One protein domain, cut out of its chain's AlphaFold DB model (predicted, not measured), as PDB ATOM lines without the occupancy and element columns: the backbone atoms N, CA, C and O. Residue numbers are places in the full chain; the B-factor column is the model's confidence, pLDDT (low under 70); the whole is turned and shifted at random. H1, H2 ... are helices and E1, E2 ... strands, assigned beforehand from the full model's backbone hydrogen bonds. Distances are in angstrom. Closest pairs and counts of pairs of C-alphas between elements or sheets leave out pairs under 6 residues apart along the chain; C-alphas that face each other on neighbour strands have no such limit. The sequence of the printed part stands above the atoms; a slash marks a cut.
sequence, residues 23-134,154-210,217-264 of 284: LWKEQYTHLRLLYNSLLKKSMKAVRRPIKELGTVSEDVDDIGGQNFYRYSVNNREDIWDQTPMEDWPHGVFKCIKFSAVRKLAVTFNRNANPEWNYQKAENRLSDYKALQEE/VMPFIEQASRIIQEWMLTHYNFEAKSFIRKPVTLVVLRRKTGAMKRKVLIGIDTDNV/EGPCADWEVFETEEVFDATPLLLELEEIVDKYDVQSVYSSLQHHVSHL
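Overview. This is residues 23 to 134, 154 to 210 and 217 to 264 of the 284 residues of an uncharacterized protein of Cryomorphaceae bacterium (UniProt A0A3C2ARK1). A closed barrel of six strands, E1 to E6, stands at one end of an up-and-down bundle of four helices, H1, H4, H6 and H7. From the bundle's other end H5 and H8 run out in different directions, and their residues 118 to 134 and 252 to 264 stick out as two arms. The printed part has 217 residues, with eight named helices and six strands in the order H1 E1 H2 E2 H3 E3 H4 H5 H6 E4 E5 E6 H7 H8; the class is mixed, and the barrel's neighbour pairs are antiparallel. The whole is loose, with a radius of gyration of the C-alphas of 22.2 A, and flat, spanning 71 by 70 by 29 A.

Arrangement. Round the barrel run E1, residues 43 to 48, E2, 68 to 72, E5, 199 to 204, E4, 185 to 192, E6, 223 to 233, E3, 92 to 96, and back to E1. Within hydrogen-bond range are N 46 and O 70 at 2.8 A, N 71 and O 201 at 2.8 A, N 188 and O 202 at 2.7 A, N 187 and O 229 at 2.7 A, N 96 and O 232 at 2.9 A, and N 43 and O 95 at 2.8 A. E4 and E5 form a hairpin; E6 bends by 73 degrees at residue 226. H2, residues 58 to 62, is on the barrel, outside it, at a height of 8.6 A; H3, residues 79 to 82, is not on it. H7, residues 235 to 247, stands up from the sheet at 87 degrees. H1, residues 23 to 41, touches H7 with residues 31 to 39 alone, closest at the C-alphas of Tyr 35 and Leu 241, 6.4 A, at a shallow tilt of 28 degrees, opposite ways. H4, residues 98 to 112, touches H1, closest at the C-alphas of Ala 112 and Gln 27, 5.1 A. H6, residues 156 to 172, touches H7 at a shallow tilt of 4 degrees, opposite ways, closest at the C-alphas of Ala 161 and Leu 241, 6.4 A. H5, residues 114 to 134, touches H4 only at the corner, about perpendicular at 84 degrees, closest at the C-alphas of Trp 116 and Asn 109, 6.3 A. H8, residues 250 to 264, and H7 meet only through their link. Every O i to N i+4 pair is within hydrogen-bond range in H1, H2, H4, H5, H7 and H8, and 12 of 13 in H6; H3 is too short for such a pair.

Along the chain. H1 begins at C-alpha 23, (7.082, -50.067, 4.375), and measures 26.9 A; H5 measures 30.3 A, H6 24.7 A and E6 25.3 A. H8 ends at C-alpha 264, (-11.489, -72.391, 21.011).

Size, cuts and confidence. Residues 135 to 153 and 211 to 216 are not printed, with gaps of 34.8 A and 17.8 A between C-alphas. Of the links printed whole, H6 to E4 is long. The mean pLDDT of the printed part is 75.1; residues 45 to 92, 187 to 210 and 217 to 228 are under 70.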
ATOM      1  N   LEU A  23       7.797 -51.099   5.125       88.25
ATOM      2  CA  LEU A  23       7.082 -50.067   4.375       88.25
ATOM      3  C   LEU A  23       5.597 -49.993   4.762       88.25
ATOM      4  O   LEU A  23       5.076 -48.894   4.939       88.25
ATOM      5  N   TRP A  24       4.933 -51.143   4.942       90.69
ATOM      6  CA  TRP A  24       3.548 -51.193   5.419       90.69
ATOM      7  C   TRP A  24       3.415 -50.517   6.782       90.69
ATOM      8  O   TRP A  24       2.600 -49.611   6.945       90.69
ATOM      9  N   LYS A  25       4.246 -50.921   7.752       90.00
ATOM     10  CA  LYS A  25       4.201 -50.389   9.124       90.00
ATOM     11  C   LYS A  25       4.449 -48.878   9.159       90.00
ATOM     12  O   LYS A  25       3.733 -48.160   9.856       90.00
ATOM     13  N   GLU A  26       5.426 -48.391   8.397       91.19
ATOM     14  CA  GLU A  26       5.760 -46.964   8.320       91.19
ATOM     15  C   GLU A  26       4.621 -46.141   7.707       91.19
ATOM     16  O   GLU A  26       4.141 -45.185   8.322       91.19
ATOM     17  N   GLN A  27       4.129 -46.539   6.529       92.38
ATOM     18  CA  GLN A  27       3.043 -45.827   5.855       92.38
ATOM     19  C   GLN A  27       1.742 -45.874   6.672       92.38
ATOM     20  O   GLN A  27       1.073 -44.850   6.822       92.38
ATOM     21  N   TYR A  28       1.413 -47.020   7.275       93.88
ATOM     22  CA  TYR A  28       0.219 -47.157   8.112       93.88
ATOM     23  C   TYR A  28       0.301 -46.301   9.386       93.88
ATOM     24  O   TYR A  28      -0.672 -45.654   9.779       93.88
ATOM     25  N   THR A  29       1.487 -46.194   9.996       93.81
ATOM     26  CA  THR A  29       1.711 -45.284  11.132       93.81
ATOM     27  C   THR A  29       1.426 -43.835  10.739       93.81
ATOM     28  O   THR A  29       0.764 -43.108  11.481       93.81
ATOM     29  N   HIS A  30       1.869 -43.406   9.555       94.81
ATOM     30  CA  HIS A  30       1.572 -42.063   9.065       94.81
ATOM     31  C   HIS A  30       0.086 -41.835   8.770       94.81
ATOM     32  O   HIS A  30      -0.403 -40.738   9.046       94.81
ATOM     33  N   LEU A  31      -0.634 -42.847   8.274       95.81
ATOM     34  CA  LEU A  31      -2.089 -42.785   8.106       95.81
ATOM     35  C   LEU A  31      -2.792 -42.569   9.455       95.81
ATOM     36  O   LEU A  31      -3.566 -41.622   9.600       95.81
ATOM     37  N   ARG A  32      -2.459 -43.370  10.477       94.81
ATOM     38  CA  ARG A  32      -3.024 -43.201  11.829       94.81
ATOM     39  C   ARG A  32      -2.698 -41.833  12.419       94.81
ATOM     40  O   ARG A  32      -3.556 -41.194  13.023       94.81
ATOM     41  N   LEU A  33      -1.463 -41.356  12.241       94.75
ATOM     42  CA  LEU A  33      -1.056 -40.025  12.698       94.75
ATOM     43  C   LEU A  33      -1.845 -38.911  12.004       94.75
ATOM     44  O   LEU A  33      -2.210 -37.938  12.666       94.75
ATOM     45  N   LEU A  34      -2.111 -39.042  10.703       95.69
ATOM     46  CA  LEU A  34      -2.938 -38.107   9.946       95.69
ATOM     47  C   LEU A  34      -4.369 -38.075  10.494       95.69
ATOM     48  O   LEU A  34      -4.826 -36.995  10.872       95.69
ATOM     49  N   TYR A  35      -5.035 -39.232  10.582       95.19
ATOM     50  CA  TYR A  35      -6.410 -39.336  11.081       95.19
ATOM     51  C   TYR A  35      -6.532 -38.759  12.498       95.19
ATOM     52  O   TYR A  35      -7.281 -37.808  12.721       95.19
ATOM     53  N   ASN A  36      -5.680 -39.202  13.428       92.06
ATOM     54  CA  ASN A  36      -5.682 -38.704  14.806       92.06
ATOM     55  C   ASN A  36      -5.383 -37.200  14.897       92.06
ATOM     56  O   ASN A  36      -5.941 -36.492  15.737       92.06
ATOM     57  N   SER A  37      -4.504 -36.679  14.033       92.81
ATOM     58  CA  SER A  37      -4.204 -35.243  13.994       92.81
ATOM     59  C   SER A  37      -5.373 -34.425  13.455       92.81
ATOM     60  O   SER A  37      -5.603 -33.319  13.950       92.81
ATOM     61  N   LEU A  38      -6.096 -34.941  12.458       92.12
ATOM     62  CA  LEU A  38      -7.315 -34.321  11.942       92.12
ATOM     63  C   LEU A  38      -8.417 -34.354  12.996       92.12
ATOM     64  O   LEU A  38      -8.984 -33.305  13.283       92.12
ATOM     65  N   LEU A  39      -8.644 -35.498  13.642       88.81
ATOM     66  CA  LEU A  39      -9.637 -35.657  14.703       88.81
ATOM     67  C   LEU A  39      -9.352 -34.743  15.905       88.81
ATOM     68  O   LEU A  39     -10.256 -34.117  16.453       88.81
ATOM     69  N   LYS A  40      -8.077 -34.601  16.289       86.50
ATOM     70  CA  LYS A  40      -7.655 -33.700  17.374       86.50
ATOM     71  C   LYS A  40      -7.801 -32.221  17.013       86.50
ATOM     72  O   LYS A  40      -8.015 -31.392  17.895       86.50
ATOM     73  N   LYS A  41      -7.600 -31.867  15.741       86.69
ATOM     74  CA  LYS A  41      -7.772 -30.491  15.247       86.69
ATOM     75  C   LYS A  41      -9.218 -30.177  14.882       86.69
ATOM     76  O   LYS A  41      -9.530 -28.999  14.708       86.69
ATOM     77  N   SER A  42     -10.059 -31.194  14.729       83.94
ATOM     78  CA  SER A  42     -11.471 -31.018  14.459       83.94
ATOM     79  C   SER A  42     -12.207 -30.637  15.735       83.94
ATOM     80  O   SER A  42     -11.894 -31.043  16.855       83.94
ATOM     81  N   MET A  43     -13.196 -29.798  15.531       76.50
ATOM     82  CA  MET A  43     -13.990 -29.144  16.543       76.50
ATOM     83  C   MET A  43     -15.385 -29.767  16.485       76.50
ATOM     84  O   MET A  43     -15.926 -29.965  15.404       76.50
ATOM     85  N   LYS A  44     -15.975 -30.126  17.628       72.44
ATOM     86  CA  LYS A  44     -17.318 -30.721  17.677       72.44
ATOM     87  C   LYS A  44     -18.444 -29.688  17.806       72.44
ATOM     88  O   LYS A  44     -18.566 -29.023  18.833       72.44
ATOM     89  N   ALA A  45     -19.326 -29.627  16.818       69.12
ATOM     90  CA  ALA A  45     -20.487 -28.744  16.792       69.12
ATOM     91  C   ALA A  45     -21.807 -29.523  16.933       69.12
ATOM     92  O   ALA A  45     -21.916 -30.656  16.477       69.12
ATOM     93  N   VAL A  46     -22.812 -28.914  17.572       62.59
ATOM     94  CA  VAL A  46     -24.158 -29.476  17.787       62.59
ATOM     95  C   VAL A  46     -25.213 -28.467  17.349       62.59
ATOM     96  O   VAL A  46     -25.249 -27.357  17.861       62.59
ATOM     97  N   ARG A  47     -26.138 -28.830  16.467       59.69
ATOM     98  CA  ARG A  47     -27.245 -27.967  16.034       59.69
ATOM     99  C   ARG A  47     -28.239 -27.757  17.170       59.69
ATOM    100  O   ARG A  47     -28.836 -28.724  17.632       59.69
ATOM    101  N   ARG A  48     -28.416 -26.510  17.625       57.00
ATOM    102  CA  ARG A  48     -29.405 -26.141  18.653       57.00
ATOM    103  C   ARG A  48     -29.961 -24.725  18.446       57.00
ATOM    104  O   ARG A  48     -29.196 -23.830  18.091       57.00
ATOM    105  N   PRO A  49     -31.253 -24.479  18.727       57.16
ATOM    106  CA  PRO A  49     -31.829 -23.132  18.696       57.16
ATOM    107  C   PRO A  49     -31.164 -22.184  19.714       57.16
ATOM    108  O   PRO A  49     -30.885 -22.601  20.840       57.16
ATOM    109  N   ILE A  50     -30.986 -20.891  19.377       55.53
ATOM    110  CA  ILE A  50     -30.378 -19.893  20.298       55.53
ATOM    111  C   ILE A  50     -31.116 -19.822  21.624       55.53
ATOM    112  O   ILE A  50     -30.500 -19.656  22.669       55.53
ATOM    113  N   LYS A  51     -32.447 -19.944  21.580       57.19
ATOM    114  CA  LYS A  51     -33.335 -19.770  22.734       57.19
ATOM    115  C   LYS A  51     -32.957 -20.684  23.912       57.19
ATOM    116  O   LYS A  51     -33.280 -20.371  25.050       57.19
ATOM    117  N   GLU A  52     -32.226 -21.772  23.658       56.62
ATOM    118  CA  GLU A  52     -31.701 -22.689  24.677       56.62
ATOM    119  C   GLU A  52     -30.379 -22.233  25.343       56.62
ATOM    120  O   GLU A  52     -29.863 -22.913  26.235       56.62
ATOM    121  N   LEU A  53     -29.772 -21.117  24.916       55.59
ATOM    122  CA  LEU A  53     -28.480 -20.618  25.421       55.59
ATOM    123  C   LEU A  53     -28.596 -19.648  26.606       55.59
ATOM    124  O   LEU A  53     -27.591 -19.483  27.309       55.59
ATOM    125  N   GLY A  54     -29.786 -19.086  26.850       59.03
ATOM    126  CA  GLY A  54     -30.051 -18.028  27.834       59.03
ATOM    127  C   GLY A  54     -30.139 -16.638  27.191       59.03
ATOM    128  O   GLY A  54     -30.319 -16.536  25.982       59.03
ATOM    129  N   THR A  55     -30.010 -15.573  27.987       59.53
ATOM    130  CA  THR A  55     -29.871 -14.194  27.488       59.53
ATOM    131  C   THR A  55     -28.519 -14.011  26.799       59.53
ATOM    132  O   THR A  55     -27.471 -14.346  27.359       59.53
ATOM    133  N   VAL A  56     -28.541 -13.482  25.577       57.28
ATOM    134  CA  VAL A  56     -27.358 -13.285  24.730       57.28
ATOM    135  C   VAL A  56     -27.280 -11.817  24.298       57.28
ATOM    136  O   VAL A  56     -28.284 -11.115  24.355       57.28
ATOM    137  N   SER A  57     -26.084 -11.308  23.980       58.56
ATOM    138  CA  SER A  57     -25.917  -9.915  23.537       58.56
ATOM    139  C   SER A  57     -26.539  -9.686  22.158       58.56
ATOM    140  O   SER A  57     -26.577 -10.618  21.360       58.56
ATOM    141  N   GLU A  58     -26.913  -8.443  21.846       59.09
ATOM    142  CA  GLU A  58     -27.457  -8.055  20.529       59.09
ATOM    143  C   GLU A  58     -26.540  -8.487  19.371       59.09
ATOM    144  O   GLU A  58     -27.016  -9.085  18.414       59.09
ATOM    145  N   ASP A  59     -25.214  -8.365  19.531       56.81
ATOM    146  CA  ASP A  59     -24.228  -8.862  18.556       56.81
ATOM    147  C   ASP A  59     -24.408 -10.353  18.206       56.81
ATOM    148  O   ASP A  59     -24.079 -10.784  17.105       56.81
ATOM    149  N   VAL A  60     -24.892 -11.175  19.141       57.78
ATOM    150  CA  VAL A  60     -25.090 -12.613  18.921       57.78
ATOM    151  C   VAL A  60     -26.433 -12.900  18.260       57.78
ATOM    152  O   VAL A  60     -26.508 -13.821  17.448       57.78
ATOM    153  N   ASP A  61     -27.461 -12.111  18.565       59.34
ATOM    154  CA  ASP A  61     -28.747 -12.186  17.870       59.34
ATOM    155  C   ASP A  61     -28.602 -11.738  16.399       59.34
ATOM    156  O   ASP A  61     -29.113 -12.410  15.498       59.34
ATOM    157  N   ASP A  62     -27.812 -10.688  16.142       57.72
ATOM    158  CA  ASP A  62     -27.548 -10.145  14.801       57.72
ATOM    159  C   ASP A  62     -26.730 -11.092  13.909       57.72
ATOM    160  O   ASP A  62     -26.992 -11.213  12.711       57.72
ATOM    161  N   ILE A  63     -25.759 -11.816  14.480       55.03
ATOM    162  CA  ILE A  63     -24.942 -12.802  13.738       55.03
ATOM    163  C   ILE A  63     -25.768 -14.043  13.337       55.03
ATOM    164  O   ILE A  63     -25.307 -14.922  12.607       55.03
ATOM    165  N   GLY A  64     -26.996 -14.152  13.829       48.75
ATOM    166  CA  GLY A  64     -27.549 -15.449  14.093       48.75
ATOM    167  C   GLY A  64     -28.650 -16.034  13.248       48.75
ATOM    168  O   GLY A  64     -28.663 -17.233  12.957       48.75
ATOM    169  N   GLY A  65     -29.654 -15.222  12.951       51.41
ATOM    170  CA  GLY A  65     -30.931 -15.764  12.501       51.41
ATOM    171  C   GLY A  65     -31.533 -16.784  13.490       51.41
ATOM    172  O   GLY A  65     -31.168 -16.861  14.655       51.41
ATOM    173  N   GLN A  66     -32.514 -17.580  13.062       47.19
ATOM    174  CA  GLN A  66     -33.281 -18.452  13.975       47.19
ATOM    175  C   GLN A  66     -32.636 -19.822  14.271       47.19
ATOM    176  O   GLN A  66     -33.097 -20.528  15.169       47.19
ATOM    177  N   ASN A  67     -31.585 -20.215  13.547       49.69
ATOM    178  CA  ASN A  67     -31.022 -21.566  13.577       49.69
ATOM    179  C   ASN A  67     -29.508 -21.507  13.800       49.69
ATOM    180  O   ASN A  67     -28.801 -20.935  12.986       49.69
ATOM    181  N   PHE A  68     -29.009 -22.136  14.862       55.00
ATOM    182  CA  PHE A  68     -27.586 -22.122  15.198       55.00
ATOM    183  C   PHE A  68     -27.039 -23.501  15.505       55.00
ATOM    184  O   PHE A  68     -27.772 -24.466  15.739       55.00
ATOM    185  N   TYR A  69     -25.715 -23.562  15.576       52.50
ATOM    186  CA  TYR A  69     -25.014 -24.679  16.178       52.50
ATOM    187  C   TYR A  69     -24.309 -24.224  17.451       52.50
ATOM    188  O   TYR A  69     -23.512 -23.297  17.425       52.50
ATOM    189  N   ARG A  70     -24.610 -24.881  18.569       50.59
ATOM    190  CA  ARG A  70     -23.891 -24.801  19.834       50.59
ATOM    191  C   ARG A  70     -22.685 -25.737  19.803       50.59
ATOM    192  O   ARG A  70     -22.798 -26.929  19.548       50.59
ATOM    193  N   TYR A  71     -21.537 -25.213  20.177       53.41
ATOM    194  CA  TYR A  71     -20.304 -25.958  20.371       53.41
ATOM    195  C   TYR A  71     -20.098 -26.336  21.839       53.41
ATOM    196  O   TYR A  71     -20.375 -25.529  22.736       53.41
ATOM    197  N   SER A  72     -19.552 -27.528  22.078       50.34
ATOM    198  CA  SER A  72     -19.001 -27.931  23.377       50.34
ATOM    199  C   SER A  72     -17.477 -27.885  23.262       50.34
ATOM    200  O   SER A  72     -16.883 -28.682  22.539       50.34
ATOM    201  N   VAL A  73     -16.825 -26.912  23.911       43.84
ATOM    202  CA  VAL A  73     -15.357 -26.901  23.983       43.84
ATOM    203  C   VAL A  73     -14.943 -27.951  24.999       43.84
ATOM    204  O   VAL A  73     -15.062 -27.688  26.190       43.84
ATOM    205  N   ASN A  74     -14.467 -29.103  24.513       42.09
ATOM    206  CA  ASN A  74     -13.683 -30.110  25.238       42.09
ATOM    207  C   ASN A  74     -13.910 -30.127  26.757       42.09
ATOM    208  O   ASN A  74     -12.976 -29.895  27.530       42.09
ATOM    209  N   ASN A  75     -15.124 -30.454  27.198       40.41
ATOM    210  CA  ASN A  75     -15.199 -31.202  28.438       40.41
ATOM    211  C   ASN A  75     -14.844 -32.627  28.046       40.41
ATOM    212  O   ASN A  75     -15.567 -33.257  27.286       40.41
ATOM    213  N   ARG A  76     -13.714 -33.113  28.558       40.44
ATOM    214  CA  ARG A  76     -13.148 -34.459  28.356       40.44
ATOM    215  C   ARG A  76     -14.070 -35.600  28.852       40.44
ATOM    216  O   ARG A  76     -13.621 -36.726  29.004       40.44
ATOM    217  N   GLU A  77     -15.322 -35.270  29.151       39.91
ATOM    218  CA  GLU A  77     -16.364 -36.047  29.824       39.91
ATOM    219  C   GLU A  77     -17.706 -35.969  29.068       39.91
ATOM    220  O   GLU A  77     -18.733 -36.390  29.594       39.91
ATOM    221  N   ASP A  78     -17.747 -35.403  27.854       47.22
ATOM    222  CA  ASP A  78     -18.957 -35.494  27.034       47.22
ATOM    223  C   ASP A  78     -19.099 -36.959  26.578       47.22
ATOM    224  O   ASP A  78     -18.240 -37.473  25.867       47.22
ATOM    225  N   ILE A  79     -20.176 -37.634  27.007       45.72
ATOM    226  CA  ILE A  79     -20.473 -39.074  26.787       45.72
ATOM    227  C   ILE A  79     -20.243 -39.501  25.326       45.72
ATOM    228  O   ILE A  79     -19.810 -40.606  25.025       45.72
ATOM    229  N   TRP A  80     -20.484 -38.567  24.422       49.19
ATOM    230  CA  TRP A  80     -20.378 -38.705  22.981       49.19
ATOM    231  C   TRP A  80     -18.952 -38.765  22.414       49.19
ATOM    232  O   TRP A  80     -18.807 -39.076  21.240       49.19
ATOM    233  N   ASP A  81     -17.911 -38.418  23.178       48.50
ATOM    234  CA  ASP A  81     -16.515 -38.632  22.748       48.50
ATOM    235  C   ASP A  81     -16.146 -40.130  22.761       48.50
ATOM    236  O   ASP A  81     -15.135 -40.520  22.182       48.50
ATOM    237  N   GLN A  82     -16.974 -40.963  23.407       52.78
ATOM    238  CA  GLN A  82     -16.888 -42.427  23.393       52.78
ATOM    239  C   GLN A  82     -17.876 -43.064  22.403       52.78
ATOM    240  O   GLN A  82     -17.890 -44.281  22.254       52.78
ATOM    241  N   THR A  83     -18.725 -42.261  21.753       53.09
ATOM    242  CA  THR A  83     -19.722 -42.742  20.793       53.09
ATOM    243  C   THR A  83     -19.153 -42.634  19.378       53.09
ATOM    244  O   THR A  83     -18.715 -41.531  19.020       53.09
ATOM    245  N   PRO A  84     -19.181 -43.718  18.578       58.09
ATOM    246  CA  PRO A  84     -18.814 -43.682  17.163       58.09
ATOM    247  C   PRO A  84     -19.532 -42.546  16.433       58.09
ATOM    248  O   PRO A  84     -20.668 -42.198  16.769       58.09
ATOM    249  N   MET A  85     -18.856 -41.921  15.470       66.25
ATOM    250  CA  MET A  85     -19.396 -40.749  14.776       66.25
ATOM    251  C   MET A  85     -20.667 -41.069  13.976       66.25
ATOM    252  O   MET A  85     -21.505 -40.186  13.789       66.25
ATOM    253  N   GLU A  86     -20.827 -42.318  13.541       62.09
ATOM    254  CA  GLU A  86     -21.997 -42.834  12.826       62.09
ATOM    255  C   GLU A  86     -23.257 -42.852  13.699       62.09
ATOM    256  O   GLU A  86     -24.364 -42.651  13.199       62.09
ATOM    257  N   ASP A  87     -23.082 -43.030  15.009       60.59
ATOM    258  CA  ASP A  87     -24.167 -43.152  15.986       60.59
ATOM    259  C   ASP A  87     -24.581 -41.797  16.576       60.59
ATOM    260  O   ASP A  87     -25.395 -41.706  17.505       60.59
ATOM    261  N   TRP A  88     -24.003 -40.705  16.075       64.06
ATOM    262  CA  TRP A  88     -24.296 -39.384  16.595       64.06
ATOM    263  C   TRP A  88     -25.721 -38.934  16.246       64.06
ATOM    264  O   TRP A  88     -26.166 -39.058  15.103       64.06
ATOM    265  N   PRO A  89     -26.449 -38.331  17.208       59.25
ATOM    266  CA  PRO A  89     -27.785 -37.823  16.946       59.25
ATOM    267  C   PRO A  89     -27.756 -36.734  15.866       59.25
ATOM    268  O   PRO A  89     -26.814 -35.939  15.776       59.25
ATOM    269  N   HIS A  90     -28.830 -36.666  15.072       57.66
ATOM    270  CA  HIS A  90     -28.971 -35.679  14.003       57.66
ATOM    271  C   HIS A  90     -28.644 -34.260  14.488       57.66
ATOM    272  O   HIS A  90     -29.266 -33.732  15.411       57.66
ATOM    273  N   GLY A  91     -27.669 -33.632  13.825       58.12
ATOM    274  CA  GLY A  91     -27.220 -32.275  14.125       58.12
ATOM    275  C   GLY A  91     -25.881 -32.176  14.859       58.12
ATOM    276  O   GLY A  91     -25.425 -31.052  15.055       58.12
ATOM    277  N   VAL A  92     -25.229 -33.279  15.237       68.44
ATOM    278  CA  VAL A  92     -23.835 -33.267  15.721       68.44
ATOM    279  C   VAL A  92     -22.874 -33.525  14.558       68.44
ATOM    280  O   VAL A  92     -23.100 -34.435  13.772       68.44
ATOM    281  N   PHE A  93     -21.809 -32.734  14.436       73.88
ATOM    282  CA  PHE A  93     -20.797 -32.887  13.380       73.88
ATOM    283  C   PHE A  93     -19.429 -32.364  13.828       73.88
ATOM    284  O   PHE A  93     -19.301 -31.630  14.815       73.88
ATOM    285  N   LYS A  94     -18.383 -32.745  13.092       82.62
ATOM    286  CA  LYS A  94     -17.024 -32.224  13.251       82.62
ATOM    287  C   LYS A  94     -16.759 -31.140  12.214       82.62
ATOM    288  O   LYS A  94     -16.941 -31.358  11.026       82.62
ATOM    289  N   CYS A  95     -16.249 -29.996  12.647       83.56
ATOM    290  CA  CYS A  95     -15.793 -28.927  11.772       83.56
ATOM    291  C   CYS A  95     -14.280 -28.702  11.885       83.56
ATOM    292  O   CYS A  95     -13.662 -28.976  12.913       83.56
ATOM    293  N   ILE A  96     -13.649 -28.219  10.815       87.00
ATOM    294  CA  ILE A  96     -12.206 -27.962  10.783       87.00
ATOM    295  C   ILE A  96     -11.872 -26.771   9.883       87.00
ATOM    296  O   ILE A  96     -12.558 -26.483   8.903       87.00
ATOM    297  N   LYS A  97     -10.760 -26.091  10.177       89.62
ATOM    298  CA  LYS A  97     -10.196 -25.078   9.275       89.62
ATOM    299  C   LYS A  97      -9.611 -25.745   8.031       89.62
ATOM    300  O   LYS A  97      -8.772 -26.642   8.147       89.62
ATOM    301  N   PHE A  98      -9.919 -25.213   6.849       91.62
ATOM    302  CA  PHE A  98      -9.333 -25.686   5.586       91.62
ATOM    303  C   PHE A  98      -7.795 -25.680   5.615       91.62
ATOM    304  O   PHE A  98      -7.132 -26.623   5.183       91.62
ATOM    305  N   SER A  99      -7.200 -24.634   6.200       91.25
ATOM    306  CA  SER A  99      -5.745 -24.506   6.330       91.25
ATOM    307  C   SER A  99      -5.110 -25.609   7.185       91.25
ATOM    308  O   SER A  99      -3.956 -25.973   6.947       91.25
ATOM    309  N   ALA A 100      -5.842 -26.162   8.157       92.38
ATOM    310  CA  ALA A 100      -5.379 -27.279   8.973       92.38
ATOM    311  C   ALA A 100      -5.338 -28.578   8.159       92.38
ATOM    312  O   ALA A 100      -4.308 -29.254   8.176       92.38
ATOM    313  N   VAL A 101      -6.401 -28.868   7.396       94.75
ATOM    314  CA  VAL A 101      -6.462 -30.027   6.488       94.75
ATOM    315  C   VAL A 101      -5.351 -29.939   5.453       94.75
ATOM    316  O   VAL A 101      -4.543 -30.854   5.346       94.75
ATOM    317  N   ARG A 102      -5.213 -28.793   4.773       94.38
ATOM    318  CA  ARG A 102      -4.169 -28.578   3.760       94.38
ATOM    319  C   ARG A 102      -2.760 -28.803   4.311       94.38
ATOM    320  O   ARG A 102      -1.943 -29.450   3.657       94.38
ATOM    321  N   LYS A 103      -2.450 -28.272   5.500       95.25
ATOM    322  CA  LYS A 103      -1.132 -28.465   6.135       95.25
ATOM    323  C   LYS A 103      -0.871 -29.941   6.433       95.25
ATOM    324  O   LYS A 103       0.198 -30.439   6.090       95.25
ATOM    325  N   LEU A 104      -1.844 -30.633   7.028       94.88
ATOM    326  CA  LEU A 104      -1.714 -32.056   7.341       94.88
ATOM    327  C   LEU A 104      -1.619 -32.921   6.081       94.88
ATOM    328  O   LEU A 104      -0.784 -33.816   6.045       94.88
ATOM    329  N   ALA A 105      -2.372 -32.602   5.026       94.06
ATOM    330  CA  ALA A 105      -2.302 -33.279   3.734       94.06
ATOM    331  C   ALA A 105      -0.904 -33.176   3.108       94.06
ATOM    332  O   ALA A 105      -0.360 -34.158   2.609       94.06
ATOM    333  N   VAL A 106      -0.288 -31.989   3.149       92.75
ATOM    334  CA  VAL A 106       1.077 -31.789   2.638       92.75
ATOM    335  C   VAL A 106       2.091 -32.580   3.460       92.75
ATOM    336  O   VAL A 106       2.962 -33.227   2.881       92.75
ATOM    337  N   THR A 107       1.990 -32.549   4.790       93.12
ATOM    338  CA  THR A 107       2.884 -33.319   5.668       93.12
ATOM    339  C   THR A 107       2.723 -34.823   5.462       93.12
ATOM    340  O   THR A 107       3.720 -35.533   5.361       93.12
ATOM    341  N   PHE A 108       1.486 -35.306   5.347       94.12
ATOM    342  CA  PHE A 108       1.188 -36.706   5.070       94.12
ATOM    343  C   PHE A 108       1.782 -37.147   3.734       94.12
ATOM    344  O   PHE A 108       2.549 -38.103   3.703       94.12
ATOM    345  N   ASN A 109       1.531 -36.401   2.653       91.50
ATOM    346  CA  ASN A 109       2.080 -36.747   1.343       91.50
ATOM    347  C   ASN A 109       3.615 -36.725   1.338       91.50
ATOM    348  O   ASN A 109       4.237 -37.617   0.777       91.50
ATOM    349  N   ARG A 110       4.240 -35.757   2.021       88.88
ATOM    350  CA  ARG A 110       5.704 -35.691   2.146       88.88
ATOM    351  C   ARG A 110       6.307 -36.929   2.804       88.88
ATOM    352  O   ARG A 110       7.361 -37.370   2.357       88.88
ATOM    353  N   ASN A 111       5.662 -37.436   3.850       89.31
ATOM    354  CA  ASN A 111       6.224 -38.483   4.700       89.31
ATOM    355  C   ASN A 111       5.805 -39.895   4.273       89.31
ATOM    356  O   ASN A 111       6.570 -40.834   4.446       89.31
ATOM    357  N   ALA A 112       4.593 -40.048   3.736       89.19
ATOM    358  CA  ALA A 112       3.968 -41.351   3.520       89.19
ATOM    359  C   ALA A 112       3.674 -41.666   2.051       89.19
ATOM    360  O   ALA A 112       3.505 -42.835   1.719       89.19
ATOM    361  N   ASN A 113       3.623 -40.653   1.178       87.94
ATOM    362  CA  ASN A 113       3.318 -40.816  -0.241       87.94
ATOM    363  C   ASN A 113       4.583 -40.575  -1.090       87.94
ATOM    364  O   ASN A 113       4.816 -39.461  -1.568       87.94
ATOM    365  N   PRO A 114       5.436 -41.598  -1.279       83.94
ATOM    366  CA  PRO A 114       6.664 -41.433  -2.045       83.94
ATOM    367  C   PRO A 114       6.386 -41.130  -3.527       83.94
ATOM    368  O   PRO A 114       7.185 -40.431  -4.150       83.94
ATOM    369  N   GLU A 115       5.238 -41.549  -4.067       87.38
ATOM    370  CA  GLU A 115       4.803 -41.205  -5.426       87.38
ATOM    371  C   GLU A 115       4.587 -39.699  -5.597       87.38
ATOM    372  O   GLU A 115       4.995 -39.122  -6.601       87.38
ATOM    373  N   TRP A 116       4.032 -39.016  -4.595       85.94
ATOM    374  CA  TRP A 116       3.858 -37.561  -4.646       85.94
ATOM    375  C   TRP A 116       5.196 -36.813  -4.763       85.94
ATOM    376  O   TRP A 116       5.300 -35.805  -5.467       85.94
ATOM    377  N   ASN A 117       6.240 -37.299  -4.083       85.38
ATOM    378  CA  ASN A 117       7.591 -36.751  -4.227       85.38
ATOM    379  C   ASN A 117       8.206 -37.127  -5.582       85.38
ATOM    380  O   ASN A 117       8.880 -36.296  -6.191       85.38
ATOM    381  N   TYR A 118       7.944 -38.344  -6.063       89.50
ATOM    382  CA  TYR A 118       8.415 -38.825  -7.360       89.50
ATOM    383  C   TYR A 118       7.860 -37.983  -8.515       89.50
ATOM    384  O   TYR A 118       8.637 -37.452  -9.299       89.50
ATOM    385  N   GLN A 119       6.546 -37.745  -8.553       88.19
ATOM    386  CA  GLN A 119       5.894 -36.899  -9.564       88.19
ATOM    387  C   GLN A 119       6.445 -35.466  -9.564       88.19
ATOM    388  O   GLN A 119       6.605 -34.835 -10.606       88.19
ATOM    389  N   LYS A 120       6.792 -34.931  -8.387       87.06
ATOM    390  CA  LYS A 120       7.466 -33.628  -8.302       87.06
ATOM    391  C   LYS A 120       8.865 -33.655  -8.891       87.06
ATOM    392  O   LYS A 120       9.236 -32.701  -9.569       87.06
ATOM    393  N   ALA A 121       9.636 -34.698  -8.603       89.25
ATOM    394  CA  ALA A 121      10.965 -34.864  -9.174       89.25
ATOM    395  C   ALA A 121      10.890 -35.039 -10.697       89.25
ATOM    396  O   ALA A 121      11.694 -34.450 -11.408       89.25
ATOM    397  N   GLU A 122       9.885 -35.761 -11.192       92.62
ATOM    398  CA  GLU A 122       9.619 -35.948 -12.619       92.62
ATOM    399  C   GLU A 122       9.323 -34.630 -13.335       92.62
ATOM    400  O   GLU A 122      10.000 -34.303 -14.308       92.62
ATOM    401  N   ASN A 123       8.421 -33.811 -12.791       91.81
ATOM    402  CA  ASN A 123       8.144 -32.481 -13.343       91.81
ATOM    403  C   ASN A 123       9.397 -31.593 -13.354       91.81
ATOM    404  O   ASN A 123       9.693 -30.943 -14.351       91.81
ATOM    405  N   ARG A 124      10.187 -31.607 -12.271       91.69
ATOM    406  CA  ARG A 124      11.440 -30.836 -12.197       91.69
ATOM    407  C   ARG A 124      12.506 -31.335 -13.161       91.69
ATOM    408  O   ARG A 124      13.270 -30.525 -13.676       91.69
ATOM    409  N   LEU A 125      12.572 -32.643 -13.394       91.50
ATOM    410  CA  LEU A 125      13.475 -33.204 -14.385       91.50
ATOM    411  C   LEU A 125      13.045 -32.805 -15.799       91.50
ATOM    412  O   LEU A 125      13.904 -32.512 -16.622       91.50
ATOM    413  N   SER A 126      11.739 -32.750 -16.071       90.81
ATOM    414  CA  SER A 126      11.219 -32.238 -17.341       90.81
ATOM    415  C   SER A 126      11.617 -30.778 -17.561       90.81
ATOM    416  O   SER A 126      12.154 -30.458 -18.618       90.81
ATOM    417  N   ASP A 127      11.434 -29.916 -16.552       90.38
ATOM    418  CA  ASP A 127      11.867 -28.510 -16.604       90.38
ATOM    419  C   ASP A 127      13.379 -28.405 -16.871       90.38
ATOM    420  O   ASP A 127      13.835 -27.597 -17.678       90.38
ATOM    421  N   TYR A 128      14.171 -29.243 -16.196       89.31
ATOM    422  CA  TYR A 128      15.624 -29.265 -16.333       89.31
ATOM    423  C   TYR A 128      16.081 -29.706 -17.728       89.31
ATOM    424  O   TYR A 128      16.996 -29.109 -18.289       89.31
ATOM    425  N   LYS A 129      15.428 -30.720 -18.305       88.12
ATOM    426  CA  LYS A 129      15.711 -31.187 -19.667       88.12
ATOM    427  C   LYS A 129      15.328 -30.153 -20.722       88.12
ATOM    428  O   LYS A 129      16.090 -29.954 -21.659       88.12
ATOM    429  N   ALA A 130      14.203 -29.459 -20.541       88.44
ATOM    430  CA  ALA A 130      13.831 -28.343 -21.408       88.44
ATOM    431  C   ALA A 130      14.888 -27.227 -21.359       88.44
ATOM    432  O   ALA A 130      15.310 -26.723 -22.393       88.44
ATOM    433  N   LEU A 131      15.397 -26.910 -20.163       87.50
ATOM    434  CA  LEU A 131      16.476 -25.938 -19.997       87.50
ATOM    435  C   LEU A 131      17.794 -26.402 -20.647       87.50
ATOM    436  O   LEU A 131      18.502 -25.589 -21.236       87.50
ATOM    437  N   GLN A 132      18.130 -27.695 -20.547       85.56
ATOM    438  CA  GLN A 132      19.282 -28.284 -21.243       85.56
ATOM    439  C   GLN A 132      19.169 -28.123 -22.761       85.56
ATOM    440  O   GLN A 132      20.146 -27.754 -23.407       85.56
ATOM    441  N   GLU A 133      17.984 -28.370 -23.318       85.19
ATOM    442  CA  GLU A 133      17.719 -28.214 -24.749       85.19
ATOM    443  C   GLU A 133      17.792 -26.744 -25.193       85.19
ATOM    444  O   GLU A 133      18.418 -26.447 -26.209       85.19
ATOM    445  N   GLU A 134      17.230 -25.815 -24.411       85.62
ATOM    446  CA  GLU A 134      17.291 -24.371 -24.689       85.62
ATOM    447  C   GLU A 134      18.719 -23.810 -24.642       85.62
ATOM    448  O   GLU A 134      19.070 -22.931 -25.432       85.62
ATOM    449  N   VAL A 154       3.689 -47.521  -3.464       88.31
ATOM    450  CA  VAL A 154       2.754 -46.887  -2.530       88.31
ATOM    451  C   VAL A 154       1.730 -47.919  -2.090       88.31
ATOM    452  O   VAL A 154       1.241 -48.704  -2.901       88.31
ATOM    453  N   MET A 155       1.424 -47.949  -0.794       91.69
ATOM    454  CA  MET A 155       0.371 -48.820  -0.288       91.69
ATOM    455  C   MET A 155      -1.009 -48.283  -0.694       91.69
ATOM    456  O   MET A 155      -1.228 -47.067  -0.669       91.69
ATOM    457  N   PRO A 156      -1.986 -49.159  -0.982       91.50
ATOM    458  CA  PRO A 156      -3.300 -48.749  -1.484       91.50
ATOM    459  C   PRO A 156      -4.057 -47.821  -0.523       91.50
ATOM    460  O   PRO A 156      -4.822 -46.964  -0.960       91.50
ATOM    461  N   PHE A 157      -3.833 -47.952   0.787       93.38
ATOM    462  CA  PHE A 157      -4.452 -47.089   1.794       93.38
ATOM    463  C   PHE A 157      -3.888 -45.660   1.798       93.38
ATOM    464  O   PHE A 157      -4.603 -44.725   2.152       93.38
ATOM    465  N   ILE A 158      -2.635 -45.463   1.369       95.06
ATOM    466  CA  ILE A 158      -2.068 -44.121   1.198       95.06
ATOM    467  C   ILE A 158      -2.712 -43.436  -0.001       95.06
ATOM    468  O   ILE A 158      -3.111 -42.281   0.112       95.06
ATOM    469  N   GLU A 159      -2.860 -44.147  -1.119       92.50
ATOM    470  CA  GLU A 159      -3.510 -43.609  -2.318       92.50
ATOM    471  C   GLU A 159      -4.968 -43.230  -2.039       92.50
ATOM    472  O   GLU A 159      -5.386 -42.119  -2.372       92.50
ATOM    473  N   GLN A 160      -5.719 -44.105  -1.359       94.50
ATOM    474  CA  GLN A 160      -7.103 -43.836  -0.959       94.50
ATOM    475  C   GLN A 160      -7.202 -42.616  -0.034       94.50
ATOM    476  O   GLN A 160      -7.979 -41.706  -0.317       94.50
ATOM    477  N   ALA A 161      -6.375 -42.543   1.015       95.75
ATOM    478  CA  ALA A 161      -6.390 -41.411   1.940       95.75
ATOM    479  C   ALA A 161      -5.988 -40.095   1.255       95.75
ATOM    480  O   ALA A 161      -6.640 -39.066   1.442       95.75
ATOM    481  N   SER A 162      -4.938 -40.113   0.424       94.38
ATOM    482  CA  SER A 162      -4.523 -38.947  -0.364       94.38
ATOM    483  C   SER A 162      -5.641 -38.474  -1.292       94.38
ATOM    484  O   SER A 162      -5.867 -37.265  -1.377       94.38
ATOM    485  N   ARG A 163      -6.348 -39.401  -1.952       94.81
ATOM    486  CA  ARG A 163      -7.464 -39.090  -2.852       94.81
ATOM    487  C   ARG A 163      -8.623 -38.435  -2.108       94.81
ATOM    488  O   ARG A 163      -9.011 -37.336  -2.479       94.81
ATOM    489  N   ILE A 164      -9.105 -39.045  -1.026       96.12
ATOM    490  CA  ILE A 164     -10.252 -38.534  -0.253       96.12
ATOM    491  C   ILE A 164      -9.962 -37.134   0.305       96.12
ATOM    492  O   ILE A 164     -10.784 -36.223   0.209       96.12
ATOM    493  N   ILE A 165      -8.744 -36.904   0.808       95.38
ATOM    494  CA  ILE A 165      -8.340 -35.569   1.270       95.38
ATOM    495  C   ILE A 165      -8.303 -34.560   0.115       95.38
ATOM    496  O   ILE A 165      -8.700 -33.407   0.291       95.38
ATOM    497  N   GLN A 166      -7.800 -34.955  -1.058       93.62
ATOM    498  CA  GLN A 166      -7.767 -34.084  -2.235       93.62
ATOM    499  C   GLN A 166      -9.172 -33.753  -2.738       93.62
ATOM    500  O   GLN A 166      -9.453 -32.581  -2.979       93.62
ATOM    501  N   GLU A 167     -10.060 -34.739  -2.828       94.88
ATOM    502  CA  GLU A 167     -11.464 -34.558  -3.206       94.88
ATOM    503  C   GLU A 167     -12.184 -33.632  -2.218       94.88
ATOM    504  O   GLU A 167     -12.832 -32.661  -2.626       94.88
ATOM    505  N   TRP A 168     -11.983 -33.828  -0.912       94.81
ATOM    506  CA  TRP A 168     -12.507 -32.908   0.097       94.81
ATOM    507  C   TRP A 168     -11.940 -31.489  -0.070       94.81
ATOM    508  O   TRP A 168     -12.676 -30.510   0.028       94.81
ATOM    509  N   MET A 169     -10.649 -31.323  -0.375       94.12
ATOM    510  CA  MET A 169     -10.095 -29.984  -0.610       94.12
ATOM    511  C   MET A 169     -10.676 -29.322  -1.868       94.12
ATOM    512  O   MET A 169     -10.996 -28.134  -1.835       94.12
ATOM    513  N   LEU A 170     -10.825 -30.076  -2.958       92.06
ATOM    514  CA  LEU A 170     -11.316 -29.581  -4.248       92.06
ATOM    515  C   LEU A 170     -12.811 -29.259  -4.237       92.06
ATOM    516  O   LEU A 170     -13.242 -28.364  -4.952       92.06
ATOM    517  N   THR A 171     -13.601 -29.932  -3.401       90.81
ATOM    518  CA  THR A 171     -15.025 -29.597  -3.210       90.81
ATOM    519  C   THR A 171     -15.234 -28.280  -2.461       90.81
ATOM    520  O   THR A 171     -16.297 -27.666  -2.579       90.81
ATOM    521  N   HIS A 172     -14.227 -27.819  -1.715       88.88
ATOM    522  CA  HIS A 172     -14.309 -26.604  -0.907       88.88
ATOM    523  C   HIS A 172     -13.527 -25.426  -1.494       88.88
ATOM    524  O   HIS A 172     -13.926 -24.282  -1.281       88.88
ATOM    525  N   TYR A 173     -12.443 -25.662  -2.238       91.50
ATOM    526  CA  TYR A 173     -11.527 -24.609  -2.680       91.50
ATOM    527  C   TYR A 173     -11.118 -24.757  -4.146       91.50
ATOM    528  O   TYR A 173     -10.604 -25.793  -4.570       91.50
ATOM    529  N   ASN A 174     -11.267 -23.668  -4.900       89.19
ATOM    530  CA  ASN A 174     -10.738 -23.546  -6.247       89.19
ATOM    531  C   ASN A 174      -9.291 -23.032  -6.174       89.19
ATOM    532  O   ASN A 174      -9.033 -21.881  -5.811       89.19
ATOM    533  N   PHE A 175      -8.332 -23.891  -6.531       87.31
ATOM    534  CA  PHE A 175      -6.908 -23.556  -6.476       87.31
ATOM    535  C   PHE A 175      -6.459 -22.566  -7.554       87.31
ATOM    536  O   PHE A 175      -5.528 -21.800  -7.297       87.31
ATOM    537  N   GLU A 176      -7.127 -22.539  -8.707       88.12
ATOM    538  CA  GLU A 176      -6.821 -21.623  -9.810       88.12
ATOM    539  C   GLU A 176      -7.321 -20.211  -9.495       88.12
ATOM    540  O   GLU A 176      -6.550 -19.251  -9.507       88.12
ATOM    541  N   ALA A 177      -8.596 -20.099  -9.110       88.19
ATOM    542  CA  ALA A 177      -9.230 -18.831  -8.745       88.19
ATOM    543  C   ALA A 177      -8.832 -18.328  -7.344       88.19
ATOM    544  O   ALA A 177      -9.135 -17.191  -6.982       88.19
ATOM    545  N   LYS A 178      -8.149 -19.166  -6.552       87.69
ATOM    546  CA  LYS A 178      -7.753 -18.911  -5.158       87.69
ATOM    547  C   LYS A 178      -8.923 -18.481  -4.264       87.69
ATOM    548  O   LYS A 178      -8.781 -17.594  -3.422       87.69
ATOM    549  N   SER A 179     -10.075 -19.117  -4.445       86.25
ATOM    550  CA  SER A 179     -11.320 -18.776  -3.755       86.25
ATOM    551  C   SER A 179     -12.059 -20.024  -3.274       86.25
ATOM    552  O   SER A 179     -11.881 -21.123  -3.804       86.25
ATOM    553  N   PHE A 180     -12.882 -19.868  -2.235       85.44
ATOM    554  CA  PHE A 180     -13.723 -20.953  -1.738       85.44
ATOM    555  C   PHE A 180     -14.941 -21.155  -2.643       85.44
ATOM    556  O   PHE A 180     -15.628 -20.199  -2.994       85.44
ATOM    557  N   ILE A 181     -15.203 -22.412  -3.004       83.69
ATOM    558  CA  ILE A 181     -16.370 -22.822  -3.801       83.69
ATOM    559  C   ILE A 181     -17.613 -22.855  -2.911       83.69
ATOM    560  O   ILE A 181     -18.682 -22.396  -3.301       83.69
ATOM    561  N   ARG A 182     -17.461 -23.389  -1.696       75.94
ATOM    562  CA  ARG A 182     -18.485 -23.375  -0.648       75.94
ATOM    563  C   ARG A 182     -18.086 -22.344   0.393       75.94
ATOM    564  O   ARG A 182     -16.930 -22.337   0.806       75.94
ATOM    565  N   LYS A 183     -19.013 -21.491   0.827       73.56
ATOM    566  CA  LYS A 183     -18.711 -20.535   1.895       73.56
ATOM    567  C   LYS A 183     -18.398 -21.298   3.191       73.56
ATOM    568  O   LYS A 183     -19.127 -22.240   3.520       73.56
ATOM    569  N   PRO A 184     -17.307 -20.953   3.896       77.50
ATOM    570  CA  PRO A 184     -17.065 -21.494   5.222       77.50
ATOM    571  C   PRO A 184     -18.182 -21.060   6.164       77.50
ATOM    572  O   PRO A 184     -18.791 -20.007   5.992       77.50
ATOM    573  N   VAL A 185     -18.409 -21.863   7.192       73.00
ATOM    574  CA  VAL A 185     -19.325 -21.506   8.262       73.00
ATOM    575  C   VAL A 185     -18.565 -20.741   9.340       73.00
ATOM    576  O   VAL A 185     -17.482 -21.158   9.761       73.00
ATOM    577  N   THR A 186     -19.124 -19.620   9.789       70.12
ATOM    578  CA  THR A 186     -18.486 -18.754  10.787       70.12
ATOM    579  C   THR A 186     -18.774 -19.267  12.190       70.12
ATOM    580  O   THR A 186     -19.893 -19.152  12.685       70.12
ATOM    581  N   LEU A 187     -17.760 -19.811  12.855       66.06
ATOM    582  CA  LEU A 187     -17.731 -20.014  14.299       66.06
ATOM    583  C   LEU A 187     -17.592 -18.670  15.018       66.06
ATOM    584  O   LEU A 187     -16.836 -17.805  14.597       66.06
ATOM    585  N   VAL A 188     -18.268 -18.539  16.149       61.59
ATOM    586  CA  VAL A 188     -18.353 -17.372  17.025       61.59
ATOM    587  C   VAL A 188     -18.121 -17.862  18.445       61.59
ATOM    588  O   VAL A 188     -19.010 -18.411  19.091       61.59
ATOM    589  N   VAL A 189     -16.904 -17.734  18.946       63.38
ATOM    590  CA  VAL A 189     -16.538 -18.128  20.303       63.38
ATOM    591  C   VAL A 189     -17.107 -17.099  21.261       63.38
ATOM    592  O   VAL A 189     -16.762 -15.930  21.178       63.38
ATOM    593  N   LEU A 190     -17.947 -17.528  22.193       62.38
ATOM    594  CA  LEU A 190     -18.478 -16.713  23.277       62.38
ATOM    595  C   LEU A 190     -17.730 -16.993  24.577       62.38
ATOM    596  O   LEU A 190     -17.419 -18.146  24.911       62.38
ATOM    597  N   ARG A 191     -17.522 -15.939  25.363       62.75
ATOM    598  CA  ARG A 191     -17.029 -16.021  26.743       62.75
ATOM    599  C   ARG A 191     -18.016 -15.372  27.703       62.75
ATOM    600  O   ARG A 191     -18.726 -14.445  27.322       62.75
ATOM    601  N   ARG A 192     -18.047 -15.835  28.955       62.78
ATOM    602  CA  ARG A 192     -18.784 -15.130  30.011       62.78
ATOM    603  C   ARG A 192     -18.047 -13.867  30.437       62.78
ATOM    604  O   ARG A 192     -16.835 -13.918  30.637       62.78
ATOM    605  N   LYS A 193     -18.784 -12.773  30.654       63.53
ATOM    606  CA  LYS A 193     -18.220 -11.518  31.192       63.53
ATOM    607  C   LYS A 193     -17.725 -11.680  32.636       63.53
ATOM    608  O   LYS A 193     -16.717 -11.100  33.024       63.53
ATOM    609  N   THR A 194     -18.389 -12.518  33.430       57.22
ATOM    610  CA  THR A 194     -18.073 -12.763  34.845       57.22
ATOM    611  C   THR A 194     -17.192 -14.002  35.026       57.22
ATOM    612  O   THR A 194     -17.678 -15.086  35.330       57.22
ATOM    613  N   GLY A 195     -15.878 -13.840  34.819       50.00
ATOM    614  CA  GLY A 195     -14.785 -14.635  35.418       50.00
ATOM    615  C   GLY A 195     -14.719 -16.160  35.206       50.00
ATOM    616  O   GLY A 195     -13.718 -16.772  35.568       50.00
ATOM    617  N   ALA A 196     -15.730 -16.805  34.628       48.66
ATOM    618  CA  ALA A 196     -15.770 -18.251  34.458       48.66
ATOM    619  C   ALA A 196     -15.242 -18.655  33.075       48.66
ATOM    620  O   ALA A 196     -15.790 -18.257  32.049       48.66
ATOM    621  N   MET A 197     -14.240 -19.540  33.052       49.75
ATOM    622  CA  MET A 197     -13.623 -20.164  31.864       49.75
ATOM    623  C   MET A 197     -14.576 -20.999  30.977       49.75
ATOM    624  O   MET A 197     -14.118 -21.744  30.112       49.75
ATOM    625  N   LYS A 198     -15.901 -20.916  31.146       47.97
ATOM    626  CA  LYS A 198     -16.836 -21.627  30.268       47.97
ATOM    627  C   LYS A 198     -16.917 -20.866  28.947       47.97
ATOM    628  O   LYS A 198     -17.410 -19.745  28.919       47.97
ATOM    629  N   ARG A 199     -16.414 -21.474  27.871       50.97
ATOM    630  CA  ARG A 199     -16.511 -20.972  26.493       50.97
ATOM    631  C   ARG A 199     -17.623 -21.737  25.773       50.97
ATOM    632  O   ARG A 199     -17.667 -22.962  25.855       50.97
ATOM    633  N   LYS A 200     -18.522 -21.033  25.089       53.69
ATOM    634  CA  LYS A 200     -19.542 -21.629  24.204       53.69
ATOM    635  C   LYS A 200     -19.312 -21.052  22.819       53.69
ATOM    636  O   LYS A 200     -19.203 -19.847  22.720       53.69
ATOM    637  N   VAL A 201     -19.222 -21.859  21.772       50.06
ATOM    638  CA  VAL A 201     -19.041 -21.345  20.398       50.06
ATOM    639  C   VAL A 201     -20.358 -21.509  19.647       50.06
ATOM    640  O   VAL A 201     -21.034 -22.520  19.821       50.06
ATOM    641  N   LEU A 202     -20.756 -20.507  18.878       51.91
ATOM    642  CA  LEU A 202     -21.904 -20.543  17.986       51.91
ATOM    643  C   LEU A 202     -21.441 -20.626  16.547       51.91
ATOM    644  O   LEU A 202     -20.356 -20.169  16.240       51.91
ATOM    645  N   ILE A 203     -22.230 -21.210  15.662       49.47
ATOM    646  CA  ILE A 203     -21.955 -21.175  14.227       49.47
ATOM    647  C   ILE A 203     -23.073 -20.375  13.565       49.47
ATOM    648  O   ILE A 203     -24.230 -20.789  13.656       49.47
ATOM    649  N   GLY A 204     -22.724 -19.251  12.939       46.84
ATOM    650  CA  GLY A 204     -23.652 -18.425  12.169       46.84
ATOM    651  C   GLY A 204     -24.023 -19.109  10.855       46.84
ATOM    652  O   GLY A 204     -23.156 -19.645  10.165       46.84
ATOM    653  N   ILE A 205     -25.312 -19.119  10.522       47.69
ATOM    654  CA  ILE A 205     -25.804 -19.579   9.218       47.69
ATOM    655  C   ILE A 205     -25.898 -18.352   8.315       47.69
ATOM    656  O   ILE A 205     -26.561 -17.395   8.694       47.69
ATOM    657  N   ASP A 206     -25.224 -18.415   7.160       46.00
ATOM    658  CA  ASP A 206     -25.158 -17.405   6.089       46.00
ATOM    659  C   ASP A 206     -26.257 -16.324   6.170       46.00
ATOM    660  O   ASP A 206     -27.384 -16.500   5.701       46.00
ATOM    661  N   THR A 207     -25.899 -15.172   6.733       39.59
ATOM    662  CA  THR A 207     -26.513 -13.891   6.398       39.59
ATOM    663  C   THR A 207     -25.440 -13.050   5.723       39.59
ATOM    664  O   THR A 207     -24.421 -12.684   6.311       39.59
ATOM    665  N   ASP A 208     -25.644 -12.801   4.428       39.97
ATOM    666  CA  ASP A 208     -24.792 -11.918   3.647       39.97
ATOM    667  C   ASP A 208     -24.693 -10.552   4.353       39.97
ATOM    668  O   ASP A 208     -25.698  -9.881   4.578       39.97
ATOM    669  N   ASN A 209     -23.460 -10.130   4.652       42.16
ATOM    670  CA  ASN A 209     -23.075  -8.802   5.151       42.16
ATOM    671  C   ASN A 209     -23.336  -8.454   6.628       42.16
ATOM    672  O   ASN A 209     -23.824  -7.359   6.914       42.16
ATOM    673  N   VAL A 210     -22.862  -9.252   7.589       42.09
ATOM    674  CA  VAL A 210     -22.662  -8.721   8.954       42.09
ATOM    675  C   VAL A 210     -21.233  -8.194   9.100       42.09
ATOM    676  O   VAL A 210     -20.292  -8.923   9.412       42.09
ATOM    677  N   GLU A 217     -23.277  -1.639  24.207       39.28
ATOM    678  CA  GLU A 217     -24.415  -1.194  25.018       39.28
ATOM    679  C   GLU A 217     -25.687  -1.981  24.695       39.28
ATOM    680  O   GLU A 217     -26.351  -1.753  23.697       39.28
ATOM    681  N   GLY A 218     -26.005  -2.916  25.590       36.06
ATOM    682  CA  GLY A 218     -27.236  -3.699  25.662       36.06
ATOM    683  C   GLY A 218     -27.328  -4.338  27.060       36.06
ATOM    684  O   GLY A 218     -26.304  -4.399  27.758       36.06
ATOM    685  N   PRO A 219     -28.520  -4.771  27.520       39.47
ATOM    686  CA  PRO A 219     -28.742  -5.258  28.886       39.47
ATOM    687  C   PRO A 219     -27.719  -6.339  29.244       39.47
ATOM    688  O   PRO A 219     -27.345  -7.122  28.378       39.47
ATOM    689  N   CYS A 220     -27.237  -6.340  30.494       48.41
ATOM    690  CA  CYS A 220     -26.066  -7.090  30.974       48.41
ATOM    691  C   CYS A 220     -26.073  -8.567  30.526       48.41
ATOM    692  O   CYS A 220     -26.577  -9.443  31.224       48.41
ATOM    693  N   ALA A 221     -25.552  -8.830  29.326       54.25
ATOM    694  CA  ALA A 221     -25.562 -10.153  28.733       54.25
ATOM    695  C   ALA A 221     -24.524 -11.027  29.437       54.25
ATOM    696  O   ALA A 221     -23.368 -10.626  29.606       54.25
ATOM    697  N   ASP A 222     -24.930 -12.243  29.802       60.53
ATOM    698  CA  ASP A 222     -24.057 -13.223  30.449       60.53
ATOM    699  C   ASP A 222     -22.874 -13.634  29.555       60.53
ATOM    700  O   ASP A 222     -21.862 -14.122  30.062       60.53
ATOM    701  N   TRP A 223     -22.995 -13.446  28.235       61.00
ATOM    702  CA  TRP A 223     -22.065 -13.905  27.205       61.00
ATOM    703  C   TRP A 223     -21.737 -12.795  26.201       61.00
ATOM    704  O   TRP A 223     -22.625 -12.056  25.789       61.00
ATOM    705  N   GLU A 224     -20.473 -12.713  25.783       60.84
ATOM    706  CA  GLU A 224     -19.990 -11.805  24.732       60.84
ATOM    707  C   GLU A 224     -19.135 -12.543  23.696       60.84
ATOM    708  O   GLU A 224     -18.525 -13.573  24.009       60.84
ATOM    709  N   VAL A 225     -19.058 -11.996  22.477       63.25
ATOM    710  CA  VAL A 225     -18.205 -12.519  21.401       63.25
ATOM    711  C   VAL A 225     -16.729 -12.306  21.744       63.25
ATOM    712  O   VAL A 225     -16.271 -11.191  21.982       63.25
ATOM    713  N   PHE A 226     -15.977 -13.399  21.765       65.31
ATOM    714  CA  PHE A 226     -14.542 -13.446  22.028       65.31
ATOM    715  C   PHE A 226     -13.717 -13.545  20.741       65.31
ATOM    716  O   PHE A 226     -12.736 -12.822  20.593       65.31
ATOM    717  N   GLU A 227     -14.099 -14.434  19.825       64.31
ATOM    718  CA  GLU A 227     -13.343 -14.738  18.605       64.31
ATOM    719  C   GLU A 227     -14.291 -15.253  17.520       64.31
ATOM    720  O   GLU A 227     -15.310 -15.859  17.842       64.31
ATOM    721  N   THR A 228     -13.968 -15.035  16.247       65.75
ATOM    722  CA  THR A 228     -14.668 -15.666  15.124       65.75
ATOM    723  C   THR A 228     -13.693 -16.459  14.262       65.75
ATOM    724  O   THR A 228     -12.552 -16.047  14.058       65.75
ATOM    725  N   GLU A 229     -14.120 -17.622  13.766       72.12
ATOM    726  CA  GLU A 229     -13.298 -18.487  12.918       72.12
ATOM    727  C   GLU A 229     -14.106 -19.086  11.765       72.12
ATOM    728  O   GLU A 229     -15.224 -19.540  11.949       72.12
ATOM    729  N   GLU A 230     -13.519 -19.171  10.576       79.88
ATOM    730  CA  GLU A 230     -14.140 -19.819   9.416       79.88
ATOM    731  C   GLU A 230     -13.771 -21.309   9.339       79.88
ATOM    732  O   GLU A 230     -12.585 -21.673   9.333       79.88
ATOM    733  N   VAL A 231     -14.780 -22.182   9.265       84.44
ATOM    734  CA  VAL A 231     -14.602 -23.645   9.252       84.44
ATOM    735  C   VAL A 231     -15.524 -24.362   8.278       84.44
ATOM    736  O   VAL A 231     -16.540 -23.837   7.841       84.44
ATOM    737  N   PHE A 232     -15.172 -25.607   7.973       86.56
ATOM    738  CA  PHE A 232     -15.927 -26.495   7.097       86.56
ATOM    739  C   PHE A 232     -16.322 -27.765   7.830       86.56
ATOM    740  O   PHE A 232     -15.610 -28.192   8.739       86.56
ATOM    741  N   ASP A 233     -17.427 -28.379   7.412       85.69
ATOM    742  CA  ASP A 233     -17.792 -29.717   7.864       85.69
ATOM    743  C   ASP A 233     -16.749 -30.737   7.374       85.69
ATOM    744  O   ASP A 233     -16.444 -30.850   6.184       85.69
ATOM    745  N   ALA A 234     -16.166 -31.446   8.331       90.19
ATOM    746  CA  ALA A 234     -15.146 -32.463   8.135       90.19
ATOM    747  C   ALA A 234     -15.633 -33.856   8.531       90.19
ATOM    748  O   ALA A 234     -14.846 -34.795   8.477       90.19
ATOM    749  N   THR A 235     -16.899 -33.999   8.928       87.69
ATOM    750  CA  THR A 235     -17.486 -35.288   9.317       87.69
ATOM    751  C   THR A 235     -17.344 -36.325   8.204       87.69
ATOM    752  O   THR A 235     -16.786 -37.378   8.496       87.69
ATOM    753  N   PRO A 236     -17.703 -36.035   6.930       90.31
ATOM    754  CA  PRO A 236     -17.558 -37.024   5.857       90.31
ATOM    755  C   PRO A 236     -16.098 -37.434   5.638       90.31
ATOM    756  O   PRO A 236     -15.785 -38.614   5.563       90.31
ATOM    757  N   LEU A 237     -15.180 -36.458   5.643       94.38
ATOM    758  CA  LEU A 237     -13.742 -36.702   5.509       94.38
ATOM    759  C   LEU A 237     -13.200 -37.604   6.625       94.38
ATOM    760  O   LEU A 237     -12.363 -38.465   6.374       94.38
ATOM    761  N   LEU A 238     -13.614 -37.355   7.866       93.25
ATOM    762  CA  LEU A 238     -13.148 -38.116   9.020       93.25
ATOM    763  C   LEU A 238     -13.703 -39.545   9.005       93.25
ATOM    764  O   LEU A 238     -12.912 -40.454   9.222       93.25
ATOM    765  N   LEU A 239     -14.985 -39.737   8.674       91.88
ATOM    766  CA  LEU A 239     -15.597 -41.066   8.541       91.88
ATOM    767  C   LEU A 239     -14.904 -41.905   7.463       91.88
ATOM    768  O   LEU A 239     -14.506 -43.037   7.709       91.88
ATOM    769  N   GLU A 240     -14.680 -41.331   6.282       94.44
ATOM    770  CA  GLU A 240     -14.003 -42.043   5.194       94.44
ATOM    771  C   GLU A 240     -12.548 -42.404   5.547       94.44
ATOM    772  O   GLU A 240     -12.042 -43.458   5.163       94.44
ATOM    773  N   LEU A 241     -11.846 -41.545   6.296       95.00
ATOM    774  CA  LEU A 241     -10.493 -41.850   6.768       95.00
ATOM    775  C   LEU A 241     -10.477 -42.913   7.872       95.00
ATOM    776  O   LEU A 241      -9.536 -43.706   7.910       95.00
ATOM    777  N   GLU A 242     -11.476 -42.924   8.751       93.81
ATOM    778  CA  GLU A 242     -11.666 -43.951   9.779       93.81
ATOM    779  C   GLU A 242     -11.903 -45.318   9.141       93.81
ATOM    780  O   GLU A 242     -11.171 -46.260   9.439       93.81
ATOM    781  N   GLU A 243     -12.783 -45.386   8.138       93.50
ATOM    782  CA  GLU A 243     -13.032 -46.611   7.374       93.50
ATOM    783  C   GLU A 243     -11.737 -47.169   6.761       93.50
ATOM    784  O   GLU A 243     -11.477 -48.372   6.823       93.50
ATOM    785  N   ILE A 244     -10.871 -46.310   6.205       94.81
ATOM    786  CA  ILE A 244      -9.563 -46.747   5.690       94.81
ATOM    787  C   ILE A 244      -8.663 -47.243   6.831       94.81
ATOM    788  O   ILE A 244      -7.988 -48.264   6.674       94.81
ATOM    789  N   VAL A 245      -8.599 -46.528   7.958       93.75
ATOM    790  CA  VAL A 245      -7.764 -46.930   9.102       93.75
ATOM    791  C   VAL A 245      -8.160 -48.320   9.594       93.75
ATOM    792  O   VAL A 245      -7.269 -49.162   9.751       93.75
ATOM    793  N   ASP A 246      -9.458 -48.566   9.751       90.00
ATOM    794  CA  ASP A 246     -10.005 -49.821  10.264       90.00
ATOM    795  C   ASP A 246      -9.840 -50.961   9.261       90.00
ATOM    796  O   ASP A 246      -9.329 -52.034   9.595       90.00
ATOM    797  N   LYS A 247     -10.171 -50.708   7.990       91.31
ATOM    798  CA  LYS A 247     -10.040 -51.686   6.899       91.31
ATOM    799  C   LYS A 247      -8.622 -52.230   6.751       91.31
ATOM    800  O   LYS A 247      -8.440 -53.377   6.342       91.31
ATOM    801  N   TYR A 248      -7.615 -51.406   7.033       91.19
ATOM    802  CA  TYR A 248      -6.207 -51.762   6.871       91.19
ATOM    803  C   TYR A 248      -5.481 -52.035   8.200       91.19
ATOM    804  O   TYR A 248      -4.260 -52.233   8.184       91.19
ATOM    805  N   ASP A 249      -6.198 -52.136   9.330       88.38
ATOM    806  CA  ASP A 249      -5.631 -52.554  10.621       88.38
ATOM    807  C   ASP A 249      -5.439 -54.079  10.716       88.38
ATOM    808  O   ASP A 249      -6.012 -54.787  11.550       88.38
ATOM    809  N   VAL A 250      -4.585 -54.607   9.836       84.81
ATOM    810  CA  VAL A 250      -4.296 -56.046   9.738       84.81
ATOM    811  C   VAL A 250      -3.781 -56.611  11.067       84.81
ATOM    812  O   VAL A 250      -4.051 -57.765  11.398       84.81
ATOM    813  N   GLN A 251      -3.065 -55.800  11.852       81.94
ATOM    814  CA  GLN A 251      -2.515 -56.225  13.136       81.94
ATOM    815  C   GLN A 251      -3.622 -56.481  14.163       81.94
ATOM    816  O   GLN A 251      -3.592 -57.513  14.838       81.94
ATOM    817  N   SER A 252      -4.594 -55.573  14.281       81.19
ATOM    818  CA  SER A 252      -5.713 -55.744  15.215       81.19
ATOM    819  C   SER A 252      -6.617 -56.904  14.808       81.19
ATOM    820  O   SER A 252      -6.977 -57.719  15.659       81.19
ATOM    821  N   VAL A 253      -6.903 -57.049  13.507       82.06
ATOM    822  CA  VAL A 253      -7.690 -58.180  12.981       82.06
ATOM    823  C   VAL A 253      -7.014 -59.515  13.299       82.06
ATOM    824  O   VAL A 253      -7.655 -60.425  13.825       82.06
ATOM    825  N   TYR A 254      -5.708 -59.625  13.047       83.12
ATOM    826  CA  TYR A 254      -4.953 -60.842  13.343       83.12
ATOM    827  C   TYR A 254      -4.884 -61.145  14.844       83.12
ATOM    828  O   TYR A 254      -5.073 -62.289  15.248       83.12
ATOM    829  N   SER A 255      -4.667 -60.125  15.680       81.31
ATOM    830  CA  SER A 255      -4.612 -60.294  17.140       81.31
ATOM    831  C   SER A 255      -5.958 -60.768  17.702       81.31
ATOM    832  O   SER A 255      -5.998 -61.637  18.571       81.31
ATOM    833  N   SER A 256      -7.067 -60.242  17.166       81.06
ATOM    834  CA  SER A 256      -8.418 -60.706  17.498       81.06
ATOM    835  C   SER A 256      -8.615 -62.170  17.100       81.06
ATOM    836  O   SER A 256      -9.062 -62.972  17.920       81.06
ATOM    837  N   LEU A 257      -8.218 -62.550  15.881       82.62
ATOM    838  CA  LEU A 257      -8.310 -63.934  15.415       82.62
ATOM    839  C   LEU A 257      -7.501 -64.890  16.299       82.62
ATOM    840  O   LEU A 257      -8.041 -65.905  16.729       82.62
ATOM    841  N   GLN A 258      -6.246 -64.556  16.619       81.44
ATOM    842  CA  GLN A 258      -5.412 -65.371  17.508       81.44
ATOM    843  C   GLN A 258      -6.071 -65.578  18.873       81.44
ATOM    844  O   GLN A 258      -6.109 -66.699  19.369       81.44
ATOM    845  N   HIS A 259      -6.651 -64.524  19.455       79.06
ATOM    846  CA  HIS A 259      -7.371 -64.638  20.722       79.06
ATOM    847  C   HIS A 259      -8.564 -65.605  20.628       79.06
ATOM    848  O   HIS A 259      -8.779 -66.405  21.537       79.06
ATOM    849  N   HIS A 260      -9.331 -65.556  19.534       78.44
ATOM    850  CA  HIS A 260     -10.463 -66.464  19.321       78.44
ATOM    851  C   HIS A 260     -10.008 -67.912  19.115       78.44
ATOM    852  O   HIS A 260     -10.596 -68.814  19.706       78.44
ATOM    853  N   VAL A 261      -8.947 -68.134  18.334       82.25
ATOM    854  CA  VAL A 261      -8.367 -69.470  18.124       82.25
ATOM    855  C   VAL A 261      -7.889 -70.053  19.453       82.25
ATOM    856  O   VAL A 261      -8.328 -71.135  19.825       82.25
ATOM    857  N   SER A 262      -7.111 -69.301  20.236       78.62
ATOM    858  CA  SER A 262      -6.652 -69.760  21.554       78.62
ATOM    859  C   SER A 262      -7.791 -69.995  22.552       78.62
ATOM    860  O   SER A 262      -7.645 -70.792  23.475       78.62
ATOM    861  N   HIS A 263      -8.921 -69.295  22.420       78.06
ATOM    862  CA  HIS A 263     -10.108 -69.560  23.233       78.06
ATOM    863  C   HIS A 263     -10.803 -70.868  22.825       78.06
ATOM    864  O   HIS A 263     -11.202 -71.635  23.696       78.06
ATOM    865  N   LEU A 264     -10.922 -71.140  21.522       78.62
ATOM    866  CA  LEU A 264     -11.489 -72.391  21.011       78.62
ATOM    867  C   LEU A 264     -10.619 -73.601  21.361       78.62
ATOM    868  O   LEU A 264     -11.159 -74.605  21.808       78.62
TER     869      LEU A 264